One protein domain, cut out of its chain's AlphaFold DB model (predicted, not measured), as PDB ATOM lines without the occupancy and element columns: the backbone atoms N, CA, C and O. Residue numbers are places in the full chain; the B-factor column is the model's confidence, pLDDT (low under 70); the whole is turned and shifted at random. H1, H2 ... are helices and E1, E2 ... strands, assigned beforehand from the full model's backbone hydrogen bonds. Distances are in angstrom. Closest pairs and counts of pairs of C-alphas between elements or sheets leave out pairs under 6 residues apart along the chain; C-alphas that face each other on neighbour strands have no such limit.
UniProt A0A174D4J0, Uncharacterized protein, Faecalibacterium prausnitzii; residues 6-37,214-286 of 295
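This is residues 6 to 37 and 214 to 286 of the 295 residues of an uncharacterized protein of Faecalibacterium prausnitzii (UniProt A0A174D4J0). Look for a twisted wall of four antiparallel strands, with the short helices H2 and H3 packed on one face as a second layer. At the end of the sheet where E2 and E3 finish and E4 starts, the small helix H1 and the long unnamed stretch 256 to 277 extend beyond the strands. The 105 printed residues hold three named helices and four named strands, in the order E1 E2 H1 H2 H3 E3 E4; the sheet runs E1 E2 E4 E3, and the class is mixed, helices and strands. The whole is compact, with a radius of gyration of the C-alphas of 14.0 A, and spans 42 by 29 by 21 A.

Find C-alpha 6 at (24.782, 13.098, 140.798); from there E1 runs to residue 13, 22.1 A away. E2, residues 17 to 25, covers 24.8 A. E4, residues 278 to 285, covers 22.5 A and ends at C-alpha 285 at (13.234, 32.308, 148.709). E3, residues 247 to 255, covers 21.5 A and bends by 65 degrees at residue 250. H2, residues 223 to 230, is 10.6 A long and begins at C-alpha 223 at (22.436, 7.870, 144.606). H3 is residues 237 to 243, 9.9 A, and H1 is residues 27 to 31, 6.3 A.

Begin at the hairpin of E1 and E2, antiparallel at 161 degrees, where N 9 and O 21 are 2.8 A apart. Next, E2 and E4 are antiparallel at 158 degrees, with N 20 and O 281 at 2.8 A. E4 and E3, also a hairpin, stand at 161 degrees, with N 253 and O 280 at 2.9 A. E1 and E3 are the edge strands. H2 is on the sheet at a height of 8.6 A, over E2 and E4, slantwise to the strands at 44 degrees to E2 on the local plane; look at Cys 230 and Cys 279, their closest C-alphas for H2 and E4, 5.9 A apart. On the same face, H3 has a height of 8.8 A and lies over E3, only just not over E4 with 2 C-alphas there, across the strands at 84 degrees to E3 on the local plane; the closest C-alphas of H3 and E3 are those of Ala 237 and Leu 249, 4.8 A. H2 and H3 are only just apart, at 8.4 A. H1 is not on the sheet. In H1, H2 and H3 every O i to N i+4 pair is within hydrogen-bond range.

The farthest C-alphas, those of Ser 37 and Tyr 238, are 43.8 A apart. Residues 38 to 213 are not printed, and C-alphas 37 and 214 stand 27.0 A apart across the cut. The link from E3 to E4, 22 residues, is long. The mean pLDDT of the printed part is 84.7; look for values under 70 at residues 31 to 37 and 261 to 271.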
ATOM      1  N   ILE A   6      26.130  12.532 140.783       90.50
ATOM      2  CA  ILE A   6      24.782  13.098 140.798       90.50
ATOM      3  C   ILE A   6      24.921  14.610 140.718       90.50
ATOM      4  O   ILE A   6      25.395  15.250 141.653       90.50
ATOM      5  N   ARG A   7      24.486  15.169 139.593       91.44
ATOM      6  CA  ARG A   7      24.558  16.596 139.324       91.44
ATOM      7  C   ARG A   7      23.400  17.321 139.977       91.44
ATOM      8  O   ARG A   7      22.247  17.066 139.639       91.44
ATOM      9  N   GLU A   8      23.722  18.282 140.831       95.06
ATOM     10  CA  GLU A   8      22.841  19.381 141.210       95.06
ATOM     11  C   GLU A   8      23.105  20.572 140.287       95.06
ATOM     12  O   GLU A   8      24.184  21.167 140.304       95.06
ATOM     13  N   LYS A   9      22.104  20.947 139.493       94.06
ATOM     14  CA  LYS A   9      22.139  22.115 138.613       94.06
ATOM     15  C   LYS A   9      21.167  23.171 139.128       94.06
ATOM     16  O   LYS A   9      19.957  22.997 139.004       94.06
ATOM     17  N   LYS A  10      21.690  24.268 139.682       96.00
ATOM     18  CA  LYS A  10      20.891  25.391 140.199       96.00
ATOM     19  C   LYS A  10      20.790  26.513 139.173       96.00
ATOM     20  O   LYS A  10      21.782  26.891 138.556       96.00
ATOM     21  N   ILE A  11      19.595  27.072 139.024       96.69
ATOM     22  CA  ILE A  11      19.318  28.202 138.141       96.69
ATOM     23  C   ILE A  11      18.471  29.216 138.908       96.69
ATOM     24  O   ILE A  11      17.296  28.970 139.191       96.69
ATOM     25  N   LEU A  12      19.059  30.364 139.236       97.44
ATOM     26  CA  LEU A  12      18.347  31.473 139.863       97.44
ATOM     27  C   LEU A  12      17.397  32.117 138.850       97.44
ATOM     28  O   LEU A  12      17.781  32.439 137.725       97.44
ATOM     29  N   CYS A  13      16.148  32.292 139.257       96.25
ATOM     30  CA  CYS A  13      15.071  32.864 138.465       96.25
ATOM     31  C   CYS A  13      14.653  34.174 139.134       96.25
ATOM     32  O   CYS A  13      13.712  34.210 139.924       96.25
ATOM     33  N   GLY A  14      15.388  35.247 138.837       92.38
ATOM     34  CA  GLY A  14      15.233  36.506 139.561       92.38
ATOM     35  C   GLY A  14      15.722  36.375 141.004       92.38
ATOM     36  O   GLY A  14      16.642  35.604 141.280       92.38
ATOM     37  N   ASP A  15      15.110  37.130 141.913       91.69
ATOM     38  CA  ASP A  15      15.524  37.155 143.324       91.69
ATOM     39  C   ASP A  15      14.684  36.207 144.193       91.69
ATOM     40  O   ASP A  15      15.167  35.706 145.213       91.69
ATOM     41  N   GLU A  16      13.453  35.919 143.759       93.25
ATOM     42  CA  GLU A  16      12.479  35.140 144.523       93.25
ATOM     43  C   GLU A  16      12.520  33.637 144.248       93.25
ATOM     44  O   GLU A  16      12.200  32.866 145.145       93.25
ATOM     45  N   TYR A  17      12.892  33.188 143.046       96.69
ATOM     46  CA  TYR A  17      12.774  31.777 142.667       96.69
ATOM     47  C   TYR A  17      14.115  31.155 142.278       96.69
ATOM     48  O   TYR A  17      15.013  31.808 141.749       96.69
ATOM     49  N   MET A  18      14.238  29.850 142.496       97.44
ATOM     50  CA  MET A  18      15.350  29.031 142.022       97.44
ATOM     51  C   MET A  18      14.810  27.711 141.486       97.44
ATOM     52  O   MET A  18      14.032  27.031 142.148       97.44
ATOM     53  N   ALA A  19      15.241  27.332 140.289       96.94
ATOM     54  CA  ALA A  19      15.024  25.997 139.762       96.94
ATOM     55  C   ALA A  19      16.254  25.134 140.054       96.94
ATOM     56  O   ALA A  19      17.382  25.580 139.834       96.94
ATOM     57  N   VAL A  20      16.048  23.904 140.510       96.69
ATOM     58  CA  VAL A  20      17.128  22.943 140.743       96.69
ATOM     59  C   VAL A  20      16.813  21.645 140.021       96.69
ATOM     60  O   VAL A  20      15.747  21.064 140.193       96.69
ATOM     61  N   GLY A  21      17.744  21.198 139.189       95.25
ATOM     62  CA  GLY A  21      17.732  19.859 138.624       95.25
ATOM     63  C   GLY A  21      18.669  18.947 139.400       95.25
ATOM     64  O   GLY A  21      19.824  19.320 139.591       95.25
ATOM     65  N   VAL A  22      18.205  17.765 139.805       94.56
ATOM     66  CA  VAL A  22      19.053  16.727 140.406       94.56
ATOM     67  C   VAL A  22      18.940  15.451 139.577       94.56
ATOM     68  O   VAL A  22      17.850  14.902 139.407       94.56
ATOM     69  N   TYR A  23      20.057  15.005 139.000       91.38
ATOM     70  CA  TYR A  23      20.070  13.880 138.062       91.38
ATOM     71  C   TYR A  23      21.435  13.191 137.987       91.38
ATOM     72  O   TYR A  23      22.480  13.807 138.175       91.38
ATOM     73  N   SER A  24      21.432  11.896 137.674       88.44
ATOM     74  CA  SER A  24      22.657  11.123 137.450       88.44
ATOM     75  C   SER A  24      23.341  11.511 136.138       88.44
ATOM     76  O   SER A  24      22.669  11.655 135.112       88.44
ATOM     77  N   ILE A  25      24.668  11.650 136.159       82.88
ATOM     78  CA  ILE A  25      25.508  11.881 134.973       82.88
ATOM     79  C   ILE A  25      26.590  10.802 134.872       82.88
ATOM     80  O   ILE A  25      27.066  10.276 135.877       82.88
ATOM     81  N   THR A  26      27.013  10.512 133.649       78.75
ATOM     82  CA  THR A  26      28.139   9.611 133.374       78.75
ATOM     83  C   THR A  26      29.493  10.308 133.597       78.75
ATOM     84  O   THR A  26      29.586  11.532 133.459       78.75
ATOM     85  N   PRO A  27      30.593   9.563 133.834       78.00
ATOM     86  CA  PRO A  27      31.948  10.133 133.871       78.00
ATOM     87  C   PRO A  27      32.339  10.905 132.593       78.00
ATOM     88  O   PRO A  27      33.091  11.878 132.638       78.00
ATOM     89  N   THR A  28      31.788  10.514 131.443       73.25
ATOM     90  CA  THR A  28      31.969  11.229 130.169       73.25
ATOM     91  C   THR A  28      31.249  12.582 130.174       73.25
ATOM     92  O   THR A  28      31.815  13.587 129.759       73.25
ATOM     93  N   GLU A  29      30.016  12.646 130.688       72.75
ATOM     94  CA  GLU A  29      29.273  13.908 130.866       72.75
ATOM     95  C   GLU A  29      29.880  14.819 131.948       72.75
ATOM     96  O   GLU A  29      29.610  16.024 131.963       72.75
ATOM     97  N   HIS A  30      30.697  14.256 132.840       71.06
ATOM     98  CA  HIS A  30      31.497  14.996 133.811       71.06
ATOM     99  C   HIS A  30      32.745  15.643 133.174       71.06
ATOM    100  O   HIS A  30      33.153  16.716 133.605       71.06
ATOM    101  N   SER A  31      33.345  15.037 132.137       56.81
ATOM    102  CA  SER A  31      34.695  15.405 131.664       56.81
ATOM    103  C   SER A  31      34.783  16.352 130.460       56.81
ATOM    104  O   SER A  31      35.856  16.909 130.266       56.81
ATOM    105  N   THR A  32      33.727  16.588 129.670       55.50
ATOM    106  CA  THR A  32      33.488  17.790 128.815       55.50
ATOM    107  C   THR A  32      32.358  17.540 127.808       55.50
ATOM    108  O   THR A  32      32.054  16.411 127.425       55.50
ATOM    109  N   ARG A  33      31.731  18.622 127.324       49.44
ATOM    110  CA  ARG A  33      30.681  18.594 126.293       49.44
ATOM    111  C   ARG A  33      31.297  18.585 124.885       49.44
ATOM    112  O   ARG A  33      31.999  19.520 124.517       49.44
ATOM    113  N   ARG A  34      30.986  17.575 124.060       50.56
ATOM    114  CA  ARG A  34      31.381  17.530 122.633       50.56
ATOM    115  C   ARG A  34      30.377  18.272 121.734       50.56
ATOM    116  O   ARG A  34      29.192  18.367 122.057       50.56
ATOM    117  N   LYS A  35      30.853  18.788 120.593       46.62
ATOM    118  CA  LYS A  35      30.056  19.519 119.586       46.62
ATOM    119  C   LYS A  35      29.026  18.592 118.912       46.62
ATOM    120  O   LYS A  35      29.320  17.433 118.633       46.62
ATOM    121  N   LYS A  36      27.815  19.105 118.661       47.66
ATOM    122  CA  LYS A  36      26.684  18.383 118.039       47.66
ATOM    123  C   LYS A  36      27.010  18.042 116.576       47.66
ATOM    124  O   LYS A  36      27.484  18.924 115.871       47.66
ATOM    125  N   SER A  37      26.745  16.812 116.114       44.81
ATOM    126  CA  SER A  37      27.115  16.385 114.747       44.81
ATOM    127  C   SER A  37      26.009  15.712 113.916       44.81
ATOM    128  O   SER A  37      26.297  15.299 112.799       44.81
ATOM    129  N   GLN A 214      24.050  28.557 137.954       91.94
ATOM    130  CA  GLN A 214      25.195  28.430 138.848       91.94
ATOM    131  C   GLN A 214      26.058  27.227 138.461       91.94
ATOM    132  O   GLN A 214      25.535  26.280 137.861       91.94
ATOM    133  N   PRO A 215      27.353  27.221 138.836       90.19
ATOM    134  CA  PRO A 215      28.202  26.055 138.649       90.19
ATOM    135  C   PRO A 215      27.534  24.786 139.206       90.19
ATOM    136  O   PRO A 215      27.003  24.821 140.325       90.19
ATOM    137  N   PRO A 216      27.517  23.681 138.439       89.81
ATOM    138  CA  PRO A 216      26.928  22.438 138.905       89.81
ATOM    139  C   PRO A 216      27.724  21.873 140.084       89.81
ATOM    140  O   PRO A 216      28.933  22.077 140.191       89.81
ATOM    141  N   ASN A 217      27.044  21.133 140.956       91.06
ATOM    142  CA  ASN A 217      27.679  20.390 142.038       91.06
ATOM    143  C   ASN A 217      27.426  18.894 141.847       91.06
ATOM    144  O   ASN A 217      26.296  18.433 141.989       91.06
ATOM    145  N   ASP A 218      28.490  18.153 141.546       90.06
ATOM    146  CA  ASP A 218      28.421  16.725 141.222       90.06
ATOM    147  C   ASP A 218      28.769  15.816 142.424       90.06
ATOM    148  O   ASP A 218      28.749  14.590 142.298       90.06
ATOM    149  N   THR A 219      29.088  16.397 143.592       87.06
ATOM    150  CA  THR A 219      29.571  15.680 144.792       87.06
ATOM    151  C   THR A 219      28.613  15.737 145.979       87.06
ATOM    152  O   THR A 219      28.708  14.921 146.893       87.06
ATOM    153  N   ARG A 220      27.669  16.683 145.982       90.69
ATOM    154  CA  ARG A 220      26.734  16.908 147.095       90.69
ATOM    155  C   ARG A 220      25.715  15.787 147.284       90.69
ATOM    156  O   ARG A 220      25.216  15.589 148.391       90.69
ATOM    157  N   TRP A 221      25.374  15.098 146.202       93.75
ATOM    158  CA  TRP A 221      24.305  14.115 146.180       93.75
ATOM    159  C   TRP A 221      24.860  12.710 145.978       93.75
ATOM    160  O   TRP A 221      25.605  12.430 145.043       93.75
ATOM    161  N   SER A 222      24.427  11.791 146.831       92.44
ATOM    162  CA  SER A 222      24.564  10.353 146.615       92.44
ATOM    163  C   SER A 222      23.362   9.796 145.852       92.44
ATOM    164  O   SER A 222      22.263  10.354 145.872       92.44
ATOM    165  N   ARG A 223      23.531   8.614 145.251       91.25
ATOM    166  CA  ARG A 223      22.436   7.870 144.606       91.25
ATOM    167  C   ARG A 223      21.265   7.600 145.557       91.25
ATOM    168  O   ARG A 223      20.111   7.743 145.165       91.25
ATOM    169  N   LYS A 224      21.553   7.246 146.816       92.81
ATOM    170  CA  LYS A 224      20.516   7.034 147.840       92.81
ATOM    171  C   LYS A 224      19.716   8.316 148.067       92.81
ATOM    172  O   LYS A 224      18.495   8.267 148.059       92.81
ATOM    173  N   GLN A 225      20.394   9.458 148.197       94.62
ATOM    174  CA  GLN A 225      19.724  10.746 148.382       94.62
ATOM    175  C   GLN A 225      18.890  11.153 147.164       94.62
ATOM    176  O   GLN A 225      17.804  11.682 147.371       94.62
ATOM    177  N   LEU A 226      19.341  10.886 145.931       94.25
ATOM    178  CA  LEU A 226      18.535  11.124 144.726       94.25
ATOM    179  C   LEU A 226      17.243  10.296 144.746       94.25
ATOM    180  O   LEU A 226      16.164  10.839 144.544       94.25
ATOM    181  N   ARG A 227      17.328   8.998 145.057       94.06
ATOM    182  CA  ARG A 227      16.139   8.135 145.161       94.06
ATOM    183  C   ARG A 227      15.176   8.597 146.247       94.06
ATOM    184  O   ARG A 227      13.978   8.632 146.006       94.06
ATOM    185  N   THR A 228      15.693   8.995 147.409       95.94
ATOM    186  CA  THR A 228      14.877   9.594 148.474       95.94
ATOM    187  C   THR A 228      14.209  10.890 148.002       95.94
ATOM    188  O   THR A 228      13.019  11.066 148.241       95.94
ATOM    189  N   ALA A 229      14.936  11.756 147.283       95.50
ATOM    190  CA  ALA A 229      14.409  13.007 146.725       95.50
ATOM    191  C   ALA A 229      13.278  12.779 145.715       95.50
ATOM    192  O   ALA A 229      12.338  13.560 145.660       95.50
ATOM    193  N   CYS A 230      13.396  11.735 144.894       94.44
ATOM    194  CA  CYS A 230      12.421  11.390 143.861       94.44
ATOM    195  C   CYS A 230      11.267  10.512 144.374       94.44
ATOM    196  O   CYS A 230      10.312  10.293 143.639       94.44
ATOM    197  N   GLY A 231      11.372   9.974 145.589       94.44
ATOM    198  CA  GLY A 231      10.377   9.092 146.196       94.44
ATOM    199  C   GLY A 231       9.676   9.774 147.364       94.44
ATOM    200  O   GLY A 231       8.962  10.755 147.183       94.44
ATOM    201  N   GLU A 232       9.918   9.255 148.567       93.81
ATOM    202  CA  GLU A 232       9.291   9.688 149.824       93.81
ATOM    203  C   GLU A 232       9.336  11.208 150.046       93.81
ATOM    204  O   GLU A 232       8.349  11.800 150.468       93.81
ATOM    205  N   MET A 233      10.452  11.856 149.705       96.31
ATOM    206  CA  MET A 233      10.671  13.274 150.007       96.31
ATOM    207  C   MET A 233      10.332  14.201 148.835       96.31
ATOM    208  O   MET A 233      10.638  15.392 148.884       96.31
ATOM    209  N   ALA A 234       9.706  13.691 147.766       94.19
ATOM    210  CA  ALA A 234       9.444  14.477 146.563       94.19
ATOM    211  C   ALA A 234       8.640  15.748 146.859       94.19
ATOM    212  O   ALA A 234       8.982  16.802 146.335       94.19
ATOM    213  N   GLN A 235       7.631  15.675 147.730       94.38
ATOM    214  CA  GLN A 235       6.776  16.818 148.074       94.38
ATOM    215  C   GLN A 235       7.015  17.359 149.499       94.38
ATOM    216  O   GLN A 235       6.235  18.176 149.981       94.38
ATOM    217  N   ASP A 236       8.091  16.941 150.177       96.50
ATOM    218  CA  ASP A 236       8.377  17.360 151.555       96.50
ATOM    219  C   ASP A 236       9.122  18.707 151.595       96.50
ATOM    220  O   ASP A 236      10.343  18.792 151.420       96.50
ATOM    221  N   ALA A 237       8.383  19.790 151.840       94.88
ATOM    222  CA  ALA A 237       8.950  21.136 151.874       94.88
ATOM    223  C   ALA A 237      10.019  21.331 152.963       94.88
ATOM    224  O   ALA A 237      10.984  22.065 152.733       94.88
ATOM    225  N   TYR A 238       9.891  20.664 154.115       95.25
ATOM    226  CA  TYR A 238      10.861  20.769 155.203       95.25
ATOM    227  C   TYR A 238      12.186  20.113 154.809       95.25
ATOM    228  O   TYR A 238      13.247  20.730 154.920       95.25
ATOM    229  N   TRP A 239      12.134  18.898 154.267       96.88
ATOM    230  CA  TRP A 239      13.301  18.153 153.811       96.88
ATOM    231  C   TRP A 239      14.068  18.887 152.706       96.88
ATOM    232  O   TRP A 239      15.308  18.936 152.730       96.88
ATOM    233  N   TRP A 240      13.344  19.494 151.758       97.00
ATOM    234  CA  TRP A 240      13.941  20.342 150.727       97.00
ATOM    235  C   TRP A 240      14.514  21.634 151.319       97.00
ATOM    236  O   TRP A 240      15.616  22.018 150.934       97.00
ATOM    237  N   GLY A 241      13.850  22.253 152.298       95.62
ATOM    238  CA  GLY A 241      14.354  23.437 153.003       95.62
ATOM    239  C   GLY A 241      15.653  23.185 153.778       95.62
ATOM    240  O   GLY A 241      16.560  24.013 153.741       95.62
ATOM    241  N   GLN A 242      15.818  22.005 154.388       95.19
ATOM    242  CA  GLN A 242      17.090  21.606 155.015       95.19
ATOM    243  C   GLN A 242      18.228  21.486 153.986       95.19
ATOM    244  O   GLN A 242      19.387  21.789 154.273       95.19
ATOM    245  N   ARG A 243      17.913  21.060 152.758       95.56
ATOM    246  CA  ARG A 243      18.882  20.951 151.652       95.56
ATOM    247  C   ARG A 243      19.099  22.252 150.912       95.56
ATOM    248  O   ARG A 243      20.138  22.425 150.287       95.56
ATOM    249  N   PHE A 244      18.175  23.186 150.964       96.00
ATOM    250  CA  PHE A 244      18.356  24.499 150.373       96.00
ATOM    251  C   PHE A 244      17.988  25.537 151.429       96.00
ATOM    252  O   PHE A 244      16.915  26.127 151.342       96.00
ATOM    253  N   PRO A 245      18.863  25.765 152.432       95.38
ATOM    254  CA  PRO A 245      18.578  26.713 153.502       95.38
ATOM    255  C   PRO A 245      18.203  28.091 152.950       95.38
ATOM    256  O   PRO A 245      18.859  28.604 152.038       95.38
ATOM    257  N   GLY A 246      17.133  28.677 153.488       95.50
ATOM    258  CA  GLY A 246      16.559  29.935 152.996       95.50
ATOM    259  C   GLY A 246      15.626  29.784 151.788       95.50
ATOM    260  O   GLY A 246      15.200  30.794 151.228       95.50
ATOM    261  N   TRP A 247      15.292  28.555 151.389       97.00
ATOM    262  CA  TRP A 247      14.369  28.266 150.297       97.00
ATOM    263  C   TRP A 247      13.268  27.293 150.726       97.00
ATOM    264  O   TRP A 247      13.490  26.382 151.518       97.00
ATOM    265  N   GLU A 248      12.083  27.472 150.158       96.44
ATOM    266  CA  GLU A 248      10.894  26.652 150.376       96.44
ATOM    267  C   GLU A 248      10.495  25.956 149.071       96.44
ATOM    268  O   GLU A 248      10.475  26.581 148.003       96.44
ATOM    269  N   LEU A 249      10.133  24.673 149.146       96.56
ATOM    270  CA  LEU A 249       9.624  23.927 147.997       96.56
ATOM    271  C   LEU A 249       8.294  24.506 147.506       96.56
ATOM    272  O   LEU A 249       7.323  24.591 148.249       96.56
ATOM    273  N   GLN A 250       8.230  24.840 146.220       94.94
ATOM    274  CA  GLN A 250       6.982  25.229 145.558       94.94
ATOM    275  C   GLN A 250       6.447  24.149 144.630       94.94
ATOM    276  O   GLN A 250       5.238  24.076 144.413       94.94
ATOM    277  N   LYS A 251       7.346  23.358 144.042       93.69
ATOM    278  CA  LYS A 251       7.000  22.249 143.161       93.69
ATOM    279  C   LYS A 251       8.159  21.277 143.045       93.69
ATOM    280  O   LYS A 251       9.286  21.715 142.824       93.69
ATOM    281  N   CYS A 252       7.862  19.985 143.068       93.94
ATOM    282  CA  CYS A 252       8.760  18.943 142.590       93.94
ATOM    283  C   CYS A 252       8.105  18.185 141.439       93.94
ATOM    284  O   CYS A 252       6.958  17.747 141.550       93.94
ATOM    285  N   VAL A 253       8.841  18.034 140.340       91.69
ATOM    286  CA  VAL A 253       8.497  17.124 139.250       91.69
ATOM    287  C   VAL A 253       9.517  16.000 139.248       91.69
ATOM    288  O   VAL A 253      10.700  16.244 138.996       91.69
ATOM    289  N   VAL A 254       9.047  14.787 139.519       91.75
ATOM    290  CA  VAL A 254       9.824  13.568 139.303       91.75
ATOM    291  C   VAL A 254       9.695  13.205 137.832       91.75
ATOM    292  O   VAL A 254       8.601  13.217 137.274       91.75
ATOM    293  N   LEU A 255      10.834  12.979 137.202       86.62
ATOM    294  CA  LEU A 255      10.976  12.767 135.776       86.62
ATOM    295  C   LEU A 255      11.550  11.378 135.525       86.62
ATOM    296  O   LEU A 255      12.382  10.882 136.298       86.62
ATOM    297  N   GLU A 256      11.153  10.804 134.395       82.12
ATOM    298  CA  GLU A 256      11.720   9.551 133.920       82.12
ATOM    299  C   GLU A 256      13.214   9.728 133.589       82.12
ATOM    300  O   GLU A 256      13.682  10.840 133.277       82.12
ATOM    301  N   PRO A 257      14.011   8.648 133.635       80.75
ATOM    302  CA  PRO A 257      15.427   8.734 133.325       80.75
ATOM    303  C   PRO A 257      15.699   9.362 131.945       80.75
ATOM    304  O   PRO A 257      15.255   8.894 130.897       80.75
ATOM    305  N   GLY A 258      16.504  10.427 131.931       72.69
ATOM    306  CA  GLY A 258      16.966  11.091 130.713       72.69
ATOM    307  C   GLY A 258      16.125  12.280 130.231       72.69
ATOM    308  O   GLY A 258      16.483  12.856 129.198       72.69
ATOM    309  N   GLU A 259      15.066  12.678 130.940       77.88
ATOM    310  CA  GLU A 259      14.210  13.821 130.570       77.88
ATOM    311  C   GLU A 259      14.794  15.196 130.930       77.88
ATOM    312  O   GLU A 259      14.434  16.219 130.325       77.88
ATOM    313  N   LEU A 260      15.703  15.258 131.907       78.69
ATOM    314  CA  LEU A 260      16.309  16.515 132.351       78.69
ATOM    315  C   LEU A 260      17.592  16.877 131.582       78.69
ATOM    316  O   LEU A 260      18.025  18.027 131.616       78.69
ATOM    317  N   HIS A 261      18.170  15.927 130.847       69.75
ATOM    318  CA  HIS A 261      19.487  16.055 130.218       69.75
ATOM    319  C   HIS A 261      19.499  17.016 129.029       69.75
ATOM    320  O   HIS A 261      18.630  16.979 128.161       69.75
ATOM    321  N   GLU A 262      20.551  17.832 128.953       54.69
ATOM    322  CA  GLU A 262      20.752  18.818 127.882       54.69
ATOM    323  C   GLU A 262      21.639  18.312 126.733       54.69
ATOM    324  O   GLU A 262      21.742  18.982 125.704       54.69
ATOM    325  N   SER A 263      22.289  17.154 126.894       51.53
ATOM    326  CA  SER A 263      23.155  16.535 125.884       51.53
ATOM    327  C   SER A 263      22.331  15.664 124.932       51.53
ATOM    328  O   SER A 263      21.809  14.631 125.356       51.53
ATOM    329  N   PRO A 264      22.196  16.041 123.647       44.84
ATOM    330  CA  PRO A 264      21.459  15.248 122.679       44.84
ATOM    331  C   PRO A 264      22.179  13.951 122.308       44.84
ATOM    332  O   PRO A 264      23.392  13.961 122.102       44.84
ATOM    333  N   GLY A 265      21.417  12.879 122.082       47.97
ATOM    334  CA  GLY A 265      21.836  11.819 121.155       47.97
ATOM    335  C   GLY A 265      22.897  10.823 121.629       47.97
ATOM    336  O   GLY A 265      23.603  10.268 120.792       47.97
ATOM    337  N   ARG A 266      23.004  10.542 122.928       51.66
ATOM    338  CA  ARG A 266      23.568   9.261 123.367       51.66
ATOM    339  C   ARG A 266      22.556   8.558 124.246       51.66
ATOM    340  O   ARG A 266      22.165   9.084 125.287       51.66
ATOM    341  N   GLU A 267      22.120   7.380 123.808       55.72
ATOM    342  CA  GLU A 267      21.635   6.388 124.757       55.72
ATOM    343  C   GLU A 267      22.707   6.255 125.835       55.72
ATOM    344  O   GLU A 267      23.906   6.232 125.536       55.72
ATOM    345  N   ARG A 268      22.282   6.289 127.099       62.09
ATOM    346  CA  ARG A 268      23.210   6.021 128.191       62.09
ATOM    347  C   ARG A 268      23.792   4.636 127.908       62.09
ATOM    348  O   ARG A 268      22.983   3.722 127.719       62.09
ATOM    349  N   PRO A 269      25.128   4.479 127.840       58.59
ATOM    350  CA  PRO A 269      25.702   3.145 127.816       58.59
ATOM    351  C   PRO A 269      25.165   2.358 129.018       58.59
ATOM    352  O   PRO A 269      24.638   2.938 129.977       58.59
ATOM    353  N   ASP A 270      25.241   1.039 128.927       59.53
ATOM    354  CA  ASP A 270      24.987   0.126 130.032       59.53
ATOM    355  C   ASP A 270      25.495   0.709 131.364       59.53
ATOM    356  O   ASP A 270      26.641   1.130 131.505       59.53
ATOM    357  N   GLY A 271      24.595   0.845 132.338       69.88
ATOM    358  CA  GLY A 271      24.893   1.653 133.513       69.88
ATOM    359  C   GLY A 271      23.691   1.871 134.412       69.88
ATOM    360  O   GLY A 271      22.534   1.791 133.994       69.88
ATOM    361  N   TRP A 272      23.972   2.140 135.682       76.75
ATOM    362  CA  TRP A 272      22.940   2.359 136.689       76.75
ATOM    363  C   TRP A 272      22.216   3.689 136.473       76.75
ATOM    364  O   TRP A 272      21.032   3.782 136.779       76.75
ATOM    365  N   GLU A 273      22.906   4.684 135.906       78.06
ATOM    366  CA  GLU A 273      22.393   6.010 135.600       78.06
ATOM    367  C   GLU A 273      21.107   5.882 134.784       78.06
ATOM    368  O   GLU A 273      20.122   6.540 135.106       78.06
ATOM    369  N   ARG A 274      21.068   5.007 133.767       77.00
ATOM    370  CA  ARG A 274      19.915   4.819 132.866       77.00
ATOM    371  C   ARG A 274      18.595   4.547 133.580       77.00
ATOM    372  O   ARG A 274      17.563   4.895 133.030       77.00
ATOM    373  N   ASN A 275      18.642   3.985 134.780       81.38
ATOM    374  CA  ASN A 275      17.452   3.601 135.530       81.38
ATOM    375  C   ASN A 275      17.168   4.546 136.703       81.38
ATOM    376  O   ASN A 275      16.234   4.305 137.461       81.38
ATOM    377  N   GLU A 276      17.985   5.583 136.912       85.44
ATOM    378  CA  GLU A 276      17.767   6.486 138.037       85.44
ATOM    379  C   GLU A 276      16.734   7.564 137.724       85.44
ATOM    380  O   GLU A 276      16.868   8.254 136.701       85.44
ATOM    381  N   PRO A 277      15.772   7.774 138.641       89.62
ATOM    382  CA  PRO A 277      14.814   8.855 138.519       89.62
ATOM    383  C   PRO A 277      15.528  10.201 138.626       89.62
ATOM    384  O   PRO A 277      16.633  10.313 139.164       89.62
ATOM    385  N   GLN A 278      14.876  11.244 138.136       91.62
ATOM    386  CA  GLN A 278      15.400  12.606 138.156       91.62
ATOM    387  C   GLN A 278      14.367  13.509 138.805       91.62
ATOM    388  O   GLN A 278      13.172  13.249 138.693       91.62
ATOM    389  N   CYS A 279      14.795  14.587 139.449       93.31
ATOM    390  CA  CYS A 279      13.851  15.583 139.933       93.31
ATOM    391  C   CYS A 279      14.212  16.979 139.443       93.31
ATOM    392  O   CYS A 279      15.378  17.374 139.350       93.31
ATOM    393  N   TYR A 280      13.169  17.723 139.097       94.25
ATOM    394  CA  TYR A 280      13.225  19.142 138.804       94.25
ATOM    395  C   TYR A 280      12.356  19.863 139.826       94.25
ATOM    396  O   TYR A 280      11.131  19.722 139.823       94.25
ATOM    397  N   VAL A 281      12.999  20.621 140.706       95.31
ATOM    398  CA  VAL A 281      12.326  21.353 141.774       95.31
ATOM    399  C   VAL A 281      12.344  22.848 141.508       95.31
ATOM    400  O   VAL A 281      13.315  23.401 140.989       95.31
ATOM    401  N   ILE A 282      11.255  23.510 141.878       96.19
ATOM    402  CA  ILE A 282      11.151  24.962 141.931       96.19
ATOM    403  C   ILE A 282      11.041  25.336 143.398       96.19
ATOM    404  O   ILE A 282      10.149  24.865 144.108       96.19
ATOM    405  N   LEU A 283      11.956  26.187 143.832       97.06
ATOM    406  CA  LEU A 283      12.052  26.687 145.187       97.06
ATOM    407  C   LEU A 283      11.793  28.194 145.192       97.06
ATOM    408  O   LEU A 283      12.164  28.892 144.244       97.06
ATOM    409  N   ARG A 284      11.186  28.697 146.264       96.31
ATOM    410  CA  ARG A 284      10.988  30.128 146.514       96.31
ATOM    411  C   ARG A 284      11.820  30.562 147.709       96.31
ATOM    412  O   ARG A 284      11.904  29.838 148.693       96.31
ATOM    413  N   ARG A 285      12.447  31.729 147.627       95.56
ATOM    414  CA  ARG A 285      13.234  32.308 148.709       95.56
ATOM    415  C   ARG A 285      12.316  32.616 149.889       95.56
ATOM    416  O   ARG A 285      11.277  33.255 149.731       95.56
ATOM    417  N   VAL A 286      12.726  32.187 151.073       92.62
ATOM    418  CA  VAL A 286      12.088  32.576 152.327       92.62
ATOM    419  C   VAL A 286      12.686  33.917 152.724       92.62
ATOM    420  O   VAL A 286      13.864  34.009 153.070       92.62
TER     421      VAL A 286